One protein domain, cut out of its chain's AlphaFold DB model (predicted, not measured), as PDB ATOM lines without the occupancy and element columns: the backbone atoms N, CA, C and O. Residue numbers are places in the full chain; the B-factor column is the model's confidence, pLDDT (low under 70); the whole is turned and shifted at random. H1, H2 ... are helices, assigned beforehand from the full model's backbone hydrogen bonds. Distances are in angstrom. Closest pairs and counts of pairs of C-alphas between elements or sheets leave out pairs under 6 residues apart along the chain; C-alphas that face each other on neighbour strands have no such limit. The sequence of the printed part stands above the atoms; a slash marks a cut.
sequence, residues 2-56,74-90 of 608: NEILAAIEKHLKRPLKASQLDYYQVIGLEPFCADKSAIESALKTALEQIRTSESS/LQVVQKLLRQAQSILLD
ATOM      1  N   ASN A   2     284.251 101.883 286.598       92.06
ATOM      2  CA  ASN A   2     284.139 102.154 288.047       92.06
ATOM      3  C   ASN A   2     282.866 102.929 288.436       92.06
ATOM      4  O   ASN A   2     282.233 102.595 289.425       92.06
ATOM      5  N   GLU A   3     282.441 103.891 287.614       92.56
ATOM      6  CA  GLU A   3     281.168 104.612 287.775       92.56
ATOM      7  C   GLU A   3     279.937 103.685 287.788       92.56
ATOM      8  O   GLU A   3     279.032 103.876 288.592       92.56
ATOM      9  N   ILE A   4     279.923 102.638 286.952       94.25
ATOM     10  CA  ILE A   4     278.839 101.643 286.902       94.25
ATOM     11  C   ILE A   4     278.831 100.819 288.195       94.25
ATOM     12  O   ILE A   4     277.769 100.588 288.763       94.25
ATOM     13  N   LEU A   5     280.011 100.416 288.682       96.19
ATOM     14  CA  LEU A   5     280.148  99.680 289.944       96.19
ATOM     15  C   LEU A   5     279.685 100.533 291.133       96.19
ATOM     16  O   LEU A   5     278.861 100.073 291.916       96.19
ATOM     17  N   ALA A   6     280.118 101.795 291.205       94.88
ATOM     18  CA  ALA A   6     279.683 102.742 292.229       94.88
ATOM     19  C   ALA A   6     278.171 103.033 292.155       94.88
ATOM     20  O   ALA A   6     277.518 103.172 293.186       94.88
ATOM     21  N   ALA A   7     277.587 103.087 290.954       95.31
ATOM     22  CA  ALA A   7     276.146 103.245 290.777       95.31
ATOM     23  C   ALA A   7     275.361 102.005 291.246       95.31
ATOM     24  O   ALA A   7     274.343 102.152 291.921       95.31
ATOM     25  N   ILE A   8     275.838 100.793 290.938       96.38
ATOM     26  CA  ILE A   8     275.254  99.533 291.431       96.38
ATOM     27  C   ILE A   8     275.352  99.458 292.958       96.38
ATOM     28  O   ILE A   8     274.357  99.179 293.622       96.38
ATOM     29  N   GLU A   9     276.518  99.758 293.527       96.06
ATOM     30  CA  GLU A   9     276.729  99.753 294.974       96.06
ATOM     31  C   GLU A   9     275.818 100.772 295.673       96.06
ATOM     32  O   GLU A   9     275.148 100.428 296.645       96.06
ATOM     33  N   LYS A  10     275.695 101.987 295.124       95.12
ATOM     34  CA  LYS A  10     274.826 103.049 295.652       95.12
ATOM     35  C   LYS A  10     273.334 102.698 295.603       95.12
ATOM     36  O   LYS A  10     272.644 102.890 296.599       95.12
ATOM     37  N   HIS A  11     272.829 102.214 294.463       95.94
ATOM     38  CA  HIS A  11     271.381 102.055 294.225       95.94
ATOM     39  C   HIS A  11     270.836 100.650 294.522       95.94
ATOM     40  O   HIS A  11     269.646 100.506 294.789       95.94
ATOM     41  N   LEU A  12     271.683  99.614 294.490       96.62
ATOM     42  CA  LEU A  12     271.315  98.219 294.793       96.62
ATOM     43  C   LEU A  12     271.975  97.683 296.074       96.62
ATOM     44  O   LEU A  12     271.732  96.536 296.445       96.62
ATOM     45  N   LYS A  13     272.801  98.488 296.765       96.56
ATOM     46  CA  LYS A  13     273.501  98.123 298.017       96.56
ATOM     47  C   LYS A  13     274.356  96.853 297.882       96.56
ATOM     48  O   LYS A  13     274.427  96.034 298.797       96.56
ATOM     49  N   ARG A  14     274.986  96.679 296.714       94.81
ATOM     50  CA  ARG A  14     275.764  95.488 296.334       94.81
ATOM     51  C   ARG A  14     277.178  95.868 295.878       94.81
ATOM     52  O   ARG A  14     277.316  96.396 294.776       94.81
ATOM     53  N   PRO A  15     278.225  95.586 296.674       95.50
ATOM     54  CA  PRO A  15     279.603  95.805 296.250       95.50
ATOM     55  C   PRO A  15     280.016  94.727 295.236       95.50
ATOM     56  O   PRO A  15     280.134  93.549 295.577       95.50
ATOM     57  N   LEU A  16     280.250  95.123 293.981       95.19
ATOM     58  CA  LEU A  16     280.718  94.237 292.908       95.19
ATOM     59  C   LEU A  16     282.138  94.604 292.466       95.19
ATOM     60  O   LEU A  16     282.475  95.777 292.301       95.19
ATOM     61  N   LYS A  17     282.971  93.594 292.196       95.69
ATOM     62  CA  LYS A  17     284.282  93.788 291.556       95.69
ATOM     63  C   LYS A  17     284.123  93.902 290.037       95.69
ATOM     64  O   LYS A  17     283.195  93.352 289.455       95.69
ATOM     65  N   ALA A  18     285.083  94.532 289.360       90.62
ATOM     66  CA  ALA A  18     285.080  94.627 287.893       90.62
ATOM     67  C   ALA A  18     285.060  93.252 287.190       90.62
ATOM     68  O   ALA A  18     284.441  93.103 286.141       90.62
ATOM     69  N   SER A  19     285.676  92.229 287.793       89.00
ATOM     70  CA  SER A  19     285.653  90.833 287.321       89.00
ATOM     71  C   SER A  19     284.335  90.090 287.592       89.00
ATOM     72  O   SER A  19     284.214  88.928 287.222       89.00
ATOM     73  N   GLN A  20     283.389  90.726 288.287       89.31
ATOM     74  CA  GLN A  20     282.107  90.179 288.747       89.31
ATOM     75  C   GLN A  20     280.901  90.877 288.095       89.31
ATOM     76  O   GLN A  20     279.762  90.662 288.496       89.31
ATOM     77  N   LEU A  21     281.136  91.741 287.103       93.50
ATOM     78  CA  LEU A  21     280.080  92.487 286.424       93.50
ATOM     79  C   LEU A  21     279.394  91.619 285.352       93.50
ATOM     80  O   LEU A  21     279.640  91.777 284.156       93.50
ATOM     81  N   ASP A  22     278.536  90.705 285.801       96.44
ATOM     82  CA  ASP A  22     277.612  89.921 284.972       96.44
ATOM     83  C   ASP A  22     276.143  90.177 285.374       96.44
ATOM     84  O   ASP A  22     275.862  90.749 286.433       96.44
ATOM     85  N   TYR A  23     275.185  89.806 284.518       98.06
ATOM     86  CA  TYR A  23     273.770  90.119 284.758       98.06
ATOM     87  C   TYR A  23     273.181  89.373 285.964       98.06
ATOM     88  O   TYR A  23     272.267  89.913 286.588       98.06
ATOM     89  N   TYR A  24     273.701  88.194 286.323       98.12
ATOM     90  CA  TYR A  24     273.262  87.446 287.506       98.12
ATOM     91  C   TYR A  24     273.705  88.160 288.787       98.12
ATOM     92  O   TYR A  24     272.881  88.435 289.658       98.12
ATOM     93  N   GLN A  25     274.974  88.563 288.870       97.00
ATOM     94  CA  GLN A  25     275.534  89.254 290.033       97.00
ATOM     95  C   GLN A  25     274.948  90.664 290.220       97.00
ATOM     96  O   GLN A  25     274.720  91.083 291.355       97.00
ATOM     97  N   VAL A  26     274.592  91.365 289.135       97.06
ATOM     98  CA  VAL A  26     273.832  92.631 289.199       97.06
ATOM     99  C   VAL A  26     272.472  92.436 289.883       97.06
ATOM    100  O   VAL A  26     272.108  93.218 290.768       97.06
ATOM    101  N   ILE A  27     271.730  91.375 289.535       97.69
ATOM    102  CA  ILE A  27     270.445  91.049 290.185       97.69
ATOM    103  C   ILE A  27     270.604  90.279 291.506       97.69
ATOM    104  O   ILE A  27     269.632  90.159 292.254       97.69
ATOM    105  N   GLY A  28     271.832  89.909 291.876       96.94
ATOM    106  CA  GLY A  28     272.185  89.273 293.147       96.94
ATOM    107  C   GLY A  28     271.880  87.779 293.195       96.94
ATOM    108  O   GLY A  28     271.526  87.272 294.254       96.94
ATOM    109  N   LEU A  29     271.988  87.104 292.051       97.94
ATOM    110  CA  LEU A  29     271.924  85.653 291.923       97.94
ATOM    111  C   LEU A  29     273.306  85.076 291.614       97.94
ATOM    112  O   LEU A  29     274.194  85.772 291.116       97.94
ATOM    113  N   GLU A  30     273.468  83.782 291.876       97.00
ATOM    114  CA  GLU A  30     274.639  83.040 291.423       97.00
ATOM    115  C   GLU A  30     274.653  82.921 289.884       97.00
ATOM    116  O   GLU A  30     273.583  82.822 289.263       97.00
ATOM    117  N   PRO A  31     275.841  82.924 289.245       95.69
ATOM    118  CA  PRO A  31     275.967  82.668 287.814       95.69
ATOM    119  C   PRO A  31     275.292  81.355 287.407       95.69
ATOM    120  O   PRO A  31     275.366  80.365 288.132       95.69
ATOM    121  N   PHE A  32     274.673  81.334 286.224       96.44
ATOM    122  CA  PHE A  32     273.967  80.164 285.676       96.44
ATOM    123  C   PHE A  32     272.736  79.703 286.481       96.44
ATOM    124  O   PHE A  32     272.302  78.560 286.329       96.44
ATOM    125  N   CYS A  33     272.137  80.571 287.308       97.38
ATOM    126  CA  CYS A  33     270.895  80.256 288.020       97.38
ATOM    127  C   CYS A  33     269.818  79.737 287.046       97.38
ATOM    128  O   CYS A  33     269.343  80.465 286.172       97.38
ATOM    129  N   ALA A  34     269.443  78.460 287.167       96.38
ATOM    130  CA  ALA A  34     268.541  77.804 286.222       96.38
ATOM    131  C   ALA A  34     267.081  78.265 286.382       96.38
ATOM    132  O   ALA A  34     266.385  78.442 285.380       96.38
ATOM    133  N   ASP A  35     266.645  78.494 287.623       97.88
ATOM    134  CA  ASP A  35     265.258  78.798 287.971       97.88
ATOM    135  C   ASP A  35     264.821  80.187 287.477       97.88
ATOM    136  O   ASP A  35     265.299  81.233 287.921       97.88
ATOM    137  N   LYS A  36     263.852  80.188 286.558       97.44
ATOM    138  CA  LYS A  36     263.245  81.406 286.021       97.44
ATOM    139  C   LYS A  36     262.488  82.200 287.092       97.44
ATOM    140  O   LYS A  36     262.501  83.426 287.035       97.44
ATOM    141  N   SER A  37     261.871  81.539 288.073       97.75
ATOM    142  CA  SER A  37     261.105  82.219 289.123       97.75
ATOM    143  C   SER A  37     262.018  82.997 290.082       97.75
ATOM    144  O   SER A  37     261.731  84.151 290.404       97.75
ATOM    145  N   ALA A  38     263.182  82.434 290.428       98.12
ATOM    146  CA  ALA A  38     264.240  83.139 291.149       98.12
ATOM    147  C   ALA A  38     264.756  84.371 290.379       98.12
ATOM    148  O   ALA A  38     264.911  85.439 290.974       98.12
ATOM    149  N   ILE A  39     264.963  84.261 289.057       98.19
ATOM    150  CA  ILE A  39     265.369  85.387 288.192       98.19
ATOM    151  C   ILE A  39     264.306  86.498 288.183       98.19
ATOM    152  O   ILE A  39     264.645  87.668 288.369       98.19
ATOM    153  N   GLU A  40     263.027  86.156 288.004       98.06
ATOM    154  CA  GLU A  40     261.921  87.125 288.012       98.06
ATOM    155  C   GLU A  40     261.777  87.828 289.370       98.06
ATOM    156  O   GLU A  40     261.626  89.052 289.420       98.06
ATOM    157  N   SER A  41     261.895  87.079 290.470       98.12
ATOM    158  CA  SER A  41     261.869  87.619 291.832       98.12
ATOM    159  C   SER A  41     263.037  88.583 292.084       98.12
ATOM    160  O   SER A  41     262.823  89.730 292.478       98.12
ATOM    161  N   ALA A  42     264.268  88.175 291.756       98.12
ATOM    162  CA  ALA A  42     265.470  88.990 291.934       98.12
ATOM    163  C   ALA A  42     265.439  90.287 291.105       98.12
ATOM    164  O   ALA A  42     265.788  91.357 291.612       98.12
ATOM    165  N   LEU A  43     264.966  90.221 289.853       98.25
ATOM    166  CA  LEU A  43     264.742  91.398 289.006       98.25
ATOM    167  C   LEU A  43     263.703  92.349 289.608       98.25
ATOM    168  O   LEU A  43     263.924  93.562 289.623       98.25
ATOM    169  N   LYS A  44     262.587  91.819 290.125       98.00
ATOM    170  CA  LYS A  44     261.540  92.622 290.768       98.00
ATOM    171  C   LYS A  44     262.081  93.346 292.005       98.00
ATOM    172  O   LYS A  44     261.909  94.559 292.101       98.00
ATOM    173  N   THR A  45     262.796  92.644 292.886       98.00
ATOM    174  CA  THR A  45     263.438  93.242 294.069       98.00
ATOM    175  C   THR A  45     264.460  94.315 293.686       98.00
ATOM    176  O   THR A  45     264.464  95.388 294.284       98.00
ATOM    177  N   ALA A  46     265.292  94.084 292.665       97.88
ATOM    178  CA  ALA A  46     266.272  95.074 292.212       97.88
ATOM    179  C   ALA A  46     265.605  96.335 291.620       97.88
ATOM    180  O   ALA A  46     266.032  97.456 291.898       97.88
ATOM    181  N   LEU A  47     264.523  96.182 290.846       97.25
ATOM    182  CA  LEU A  47     263.748  97.314 290.321       97.25
ATOM    183  C   LEU A  47     263.050  98.112 291.434       97.25
ATOM    184  O   LEU A  47     262.979  99.340 291.360       97.25
ATOM    185  N   GLU A  48     262.561  97.436 292.474       97.12
ATOM    186  CA  GLU A  48     261.963  98.067 293.653       97.12
ATOM    187  C   GLU A  48     263.008  98.849 294.472       97.12
ATOM    188  O   GLU A  48     262.768 100.004 294.829       97.12
ATOM    189  N   GLN A  49     264.215  98.301 294.653       96.69
ATOM    190  CA  GLN A  49     265.344  98.995 295.287       96.69
ATOM    191  C   GLN A  49     265.725 100.298 294.566       96.69
ATOM    192  O   GLN A  49     265.874 101.330 295.226       96.69
ATOM    193  N   ILE A  50     265.789 100.306 293.227       95.88
ATOM    194  CA  ILE A  50     266.010 101.546 292.458       95.88
ATOM    195  C   ILE A  50     264.893 102.563 292.729       95.88
ATOM    196  O   ILE A  50     265.183 103.731 292.973       95.88
ATOM    197  N   ARG A  51     263.627 102.128 292.755       95.25
ATOM    198  CA  ARG A  51     262.466 103.004 293.008       95.25
ATOM    199  C   ARG A  51     262.491 103.639 294.402       95.25
ATOM    200  O   ARG A  51     262.167 104.816 294.557       95.25
ATOM    201  N   THR A  52     262.904 102.877 295.417       94.62
ATOM    202  CA  THR A  52     263.095 103.413 296.777       94.62
ATOM    203  C   THR A  52     264.279 104.378 296.849       94.62
ATOM    204  O   THR A  52     264.180 105.415 297.504       94.62
ATOM    205  N   SER A  53     265.359 104.100 296.111       93.06
ATOM    206  CA  SER A  53     266.531 104.977 296.018       93.06
ATOM    207  C   SER A  53     266.180 106.315 295.355       93.06
ATOM    208  O   SER A  53     266.469 107.362 295.927       93.06
ATOM    209  N   GLU A  54     265.461 106.289 294.228       92.12
ATOM    210  CA  GLU A  54     264.933 107.468 293.521       92.12
ATOM    211  C   GLU A  54     264.057 108.341 294.441       92.12
ATOM    212  O   GLU A  54     264.271 109.550 294.557       92.12
ATOM    213  N   SER A  55     263.151 107.706 295.193       91.75
ATOM    214  CA  SER A  55     262.298 108.377 296.185       91.75
ATOM    215  C   SER A  55     263.117 109.028 297.308       91.75
ATOM    216  O   SER A  55     262.838 110.158 297.701       91.75
ATOM    217  N   SER A  56     264.161 108.348 297.801       87.75
ATOM    218  CA  SER A  56     265.036 108.886 298.853       87.75
ATOM    219  C   SER A  56     265.879 110.076 298.379       87.75
ATOM    220  O   SER A  56     266.053 111.034 299.126       87.75
ATOM    221  N   LEU A  74     271.593 106.662 288.231       94.44
ATOM    222  CA  LEU A  74     270.320 105.938 288.320       94.44
ATOM    223  C   LEU A  74     269.902 105.367 286.953       94.44
ATOM    224  O   LEU A  74     269.547 104.192 286.843       94.44
ATOM    225  N   GLN A  75     269.995 106.178 285.892       94.38
ATOM    226  CA  GLN A  75     269.649 105.759 284.529       94.38
ATOM    227  C   GLN A  75     270.544 104.627 284.013       94.38
ATOM    228  O   GLN A  75     270.066 103.764 283.276       94.38
ATOM    229  N   VAL A  76     271.828 104.610 284.389       94.62
ATOM    230  CA  VAL A  76     272.758 103.530 284.026       94.62
ATOM    231  C   VAL A  76     272.318 102.205 284.653       94.62
ATOM    232  O   VAL A  76     272.163 101.222 283.927       94.62
ATOM    233  N   VAL A  77     272.029 102.171 285.961       96.38
ATOM    234  CA  VAL A  77     271.565 100.937 286.627       96.38
ATOM    235  C   VAL A  77     270.189 100.510 286.100       96.38
ATOM    236  O   VAL A  77     269.967  99.328 285.844       96.38
ATOM    237  N   GLN A  78     269.275 101.454 285.842       96.62
ATOM    238  CA  GLN A  78     267.958 101.135 285.284       96.62
ATOM    239  C   GLN A  78     268.048 100.530 283.869       96.62
ATOM    240  O   GLN A  78     267.323  99.583 283.561       96.62
ATOM    241  N   LYS A  79     268.943 101.036 283.006       96.69
ATOM    242  CA  LYS A  79     269.225 100.435 281.688       96.69
ATOM    243  C   LYS A  79     269.800  99.024 281.836       96.69
ATOM    244  O   LYS A  79     269.334  98.116 281.150       96.69
ATOM    245  N   LEU A  80     270.739  98.835 282.764       96.94
ATOM    246  CA  LEU A  80     271.373  97.544 283.034       96.94
ATOM    247  C   LEU A  80     270.361  96.487 283.512       96.94
ATOM    248  O   LEU A  80     270.369  95.367 283.007       96.94
ATOM    249  N   LEU A  81     269.425  96.846 284.402       97.62
ATOM    250  CA  LEU A  81     268.345  95.940 284.820       97.62
ATOM    251  C   LEU A  81     267.374  95.600 283.682       97.62
ATOM    252  O   LEU A  81     266.927  94.460 283.595       97.62
ATOM    253  N   ARG A  82     267.067  96.542 282.777       97.44
ATOM    254  CA  ARG A  82     266.234  96.252 281.592       97.44
ATOM    255  C   ARG A  82     266.930  95.304 280.608       97.44
ATOM    256  O   ARG A  82     266.255  94.474 280.006       97.44
ATOM    257  N   GLN A  83     268.253  95.398 280.461       97.44
ATOM    258  CA  GLN A  83     269.047  94.438 279.680       97.44
ATOM    259  C   GLN A  83     269.087  93.060 280.352       97.44
ATOM    260  O   GLN A  83     268.808  92.058 279.699       97.44
ATOM    261  N   ALA A  84     269.330  93.001 281.666       97.56
ATOM    262  CA  ALA A  84     269.254  91.754 282.427       97.56
ATOM    263  C   ALA A  84     267.871  91.091 282.281       97.56
ATOM    264  O   ALA A  84     267.785  89.894 282.022       97.56
ATOM    265  N   GLN A  85     266.788  91.870 282.352       97.69
ATOM    266  CA  GLN A  85     265.424  91.385 282.141       97.69
ATOM    267  C   GLN A  85     265.201  90.831 280.724       97.69
ATOM    268  O   GLN A  85     264.603  89.767 280.575       97.69
ATOM    269  N   SER A  86     265.664  91.527 279.680       97.88
ATOM    270  CA  SER A  86     265.428  91.113 278.288       97.88
ATOM    271  C   SER A  86     266.277  89.919 277.842       97.88
ATOM    272  O   SER A  86     265.896  89.249 276.881       97.88
ATOM    273  N   ILE A  87     267.395  89.654 278.525       97.81
ATOM    274  CA  ILE A  87     268.302  88.533 278.253       97.81
ATOM    275  C   ILE A  87     267.963  87.319 279.124       97.81
ATOM    276  O   ILE A  87     267.845  86.221 278.594       97.81
ATOM    277  N   LEU A  88     267.770  87.489 280.437       97.75
ATOM    278  CA  LEU A  88     267.623  86.361 281.369       97.75
ATOM    279  C   LEU A  88     266.207  85.754 281.409       97.75
ATOM    280  O   LEU A  88     266.060  84.609 281.835       97.75
ATOM    281  N   LEU A  89     265.166  86.481 280.976       97.56
ATOM    282  CA  LEU A  89     263.787  85.957 280.914       97.56
ATOM    283  C   LEU A  89     263.428  85.284 279.577       97.56
ATOM    284  O   LEU A  89     262.441  84.538 279.513       97.56
ATOM    285  N   ASP A  90     264.218  85.548 278.535       97.69
ATOM    286  CA  ASP A  90     264.152  84.920 277.214       97.69
ATOM    287  C   ASP A  90     265.066  83.687 277.219       97.69
ATOM    288  O   ASP A  90     266.278  83.802 277.383       97.69
TER     289      ASP A  90
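AT A GLANCE: This is residues 2 to 56 and 74 to 90 of the 608 residues of the protein "J domain-containing protein" of Planctomycetes bacterium (UniProt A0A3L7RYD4). Two long helices, H3 and H4, stand side by side and run opposite ways; H1 and the short H2 pack on one side of this pair, H1 nearly at right angles to both. The 72 printed residues include four named helices, H1 to H4 in chain order, and no named strand. The class is all helix; the whole is compact, with a radius of gyration of the C-alphas of 11.4 A and spans of 32 by 27 by 17 A.

HOW THE PARTS SIT: H1, residues 2 to 12, touches H3, residues 36 to 56, about perpendicular at 88 degrees; H3 does so with residues 46 to 53 alone, and the closest C-alphas, of His 11 and Ile 50, are 5.7 A apart. H1 touches H4, residues 74 to 88, about perpendicular at 82 degrees; H4 does so with residues 74 to 77 alone, closest at C-alphas of Ile 8 and Val 77, 6.2 A. H2, residues 23 to 27, touches H4, closest at C-alphas of Tyr 23 and Ala 84, 5.3 A. H3 and H4 touch at a shallow tilt of 10 degrees, opposite ways, closest at C-alphas of Leu 43 and Gln 85, 6.9 A. In H1, H2, H3 and H4 every O i to N i+4 pair is within hydrogen-bond range.

IN THESE COORDINATES: H1 begins at C-alpha 2 (284.139, 102.154, 288.047) and measures 15.0 A, H2 6.4 A, H3 30.4 A. H4, 20.9 A, ends at C-alpha 88 (267.623, 86.361, 281.369).

THE WHOLE: The two C-alphas farthest apart, of Ala 34 and Ser 56, are 33.7 A apart. Residues 57 to 73 are not printed; C-alphas 56 and 74 are 12.1 A apart across the cut. The links H1 to H2 and H2 to H3 are short. No printed residue is under 70 in pLDDT.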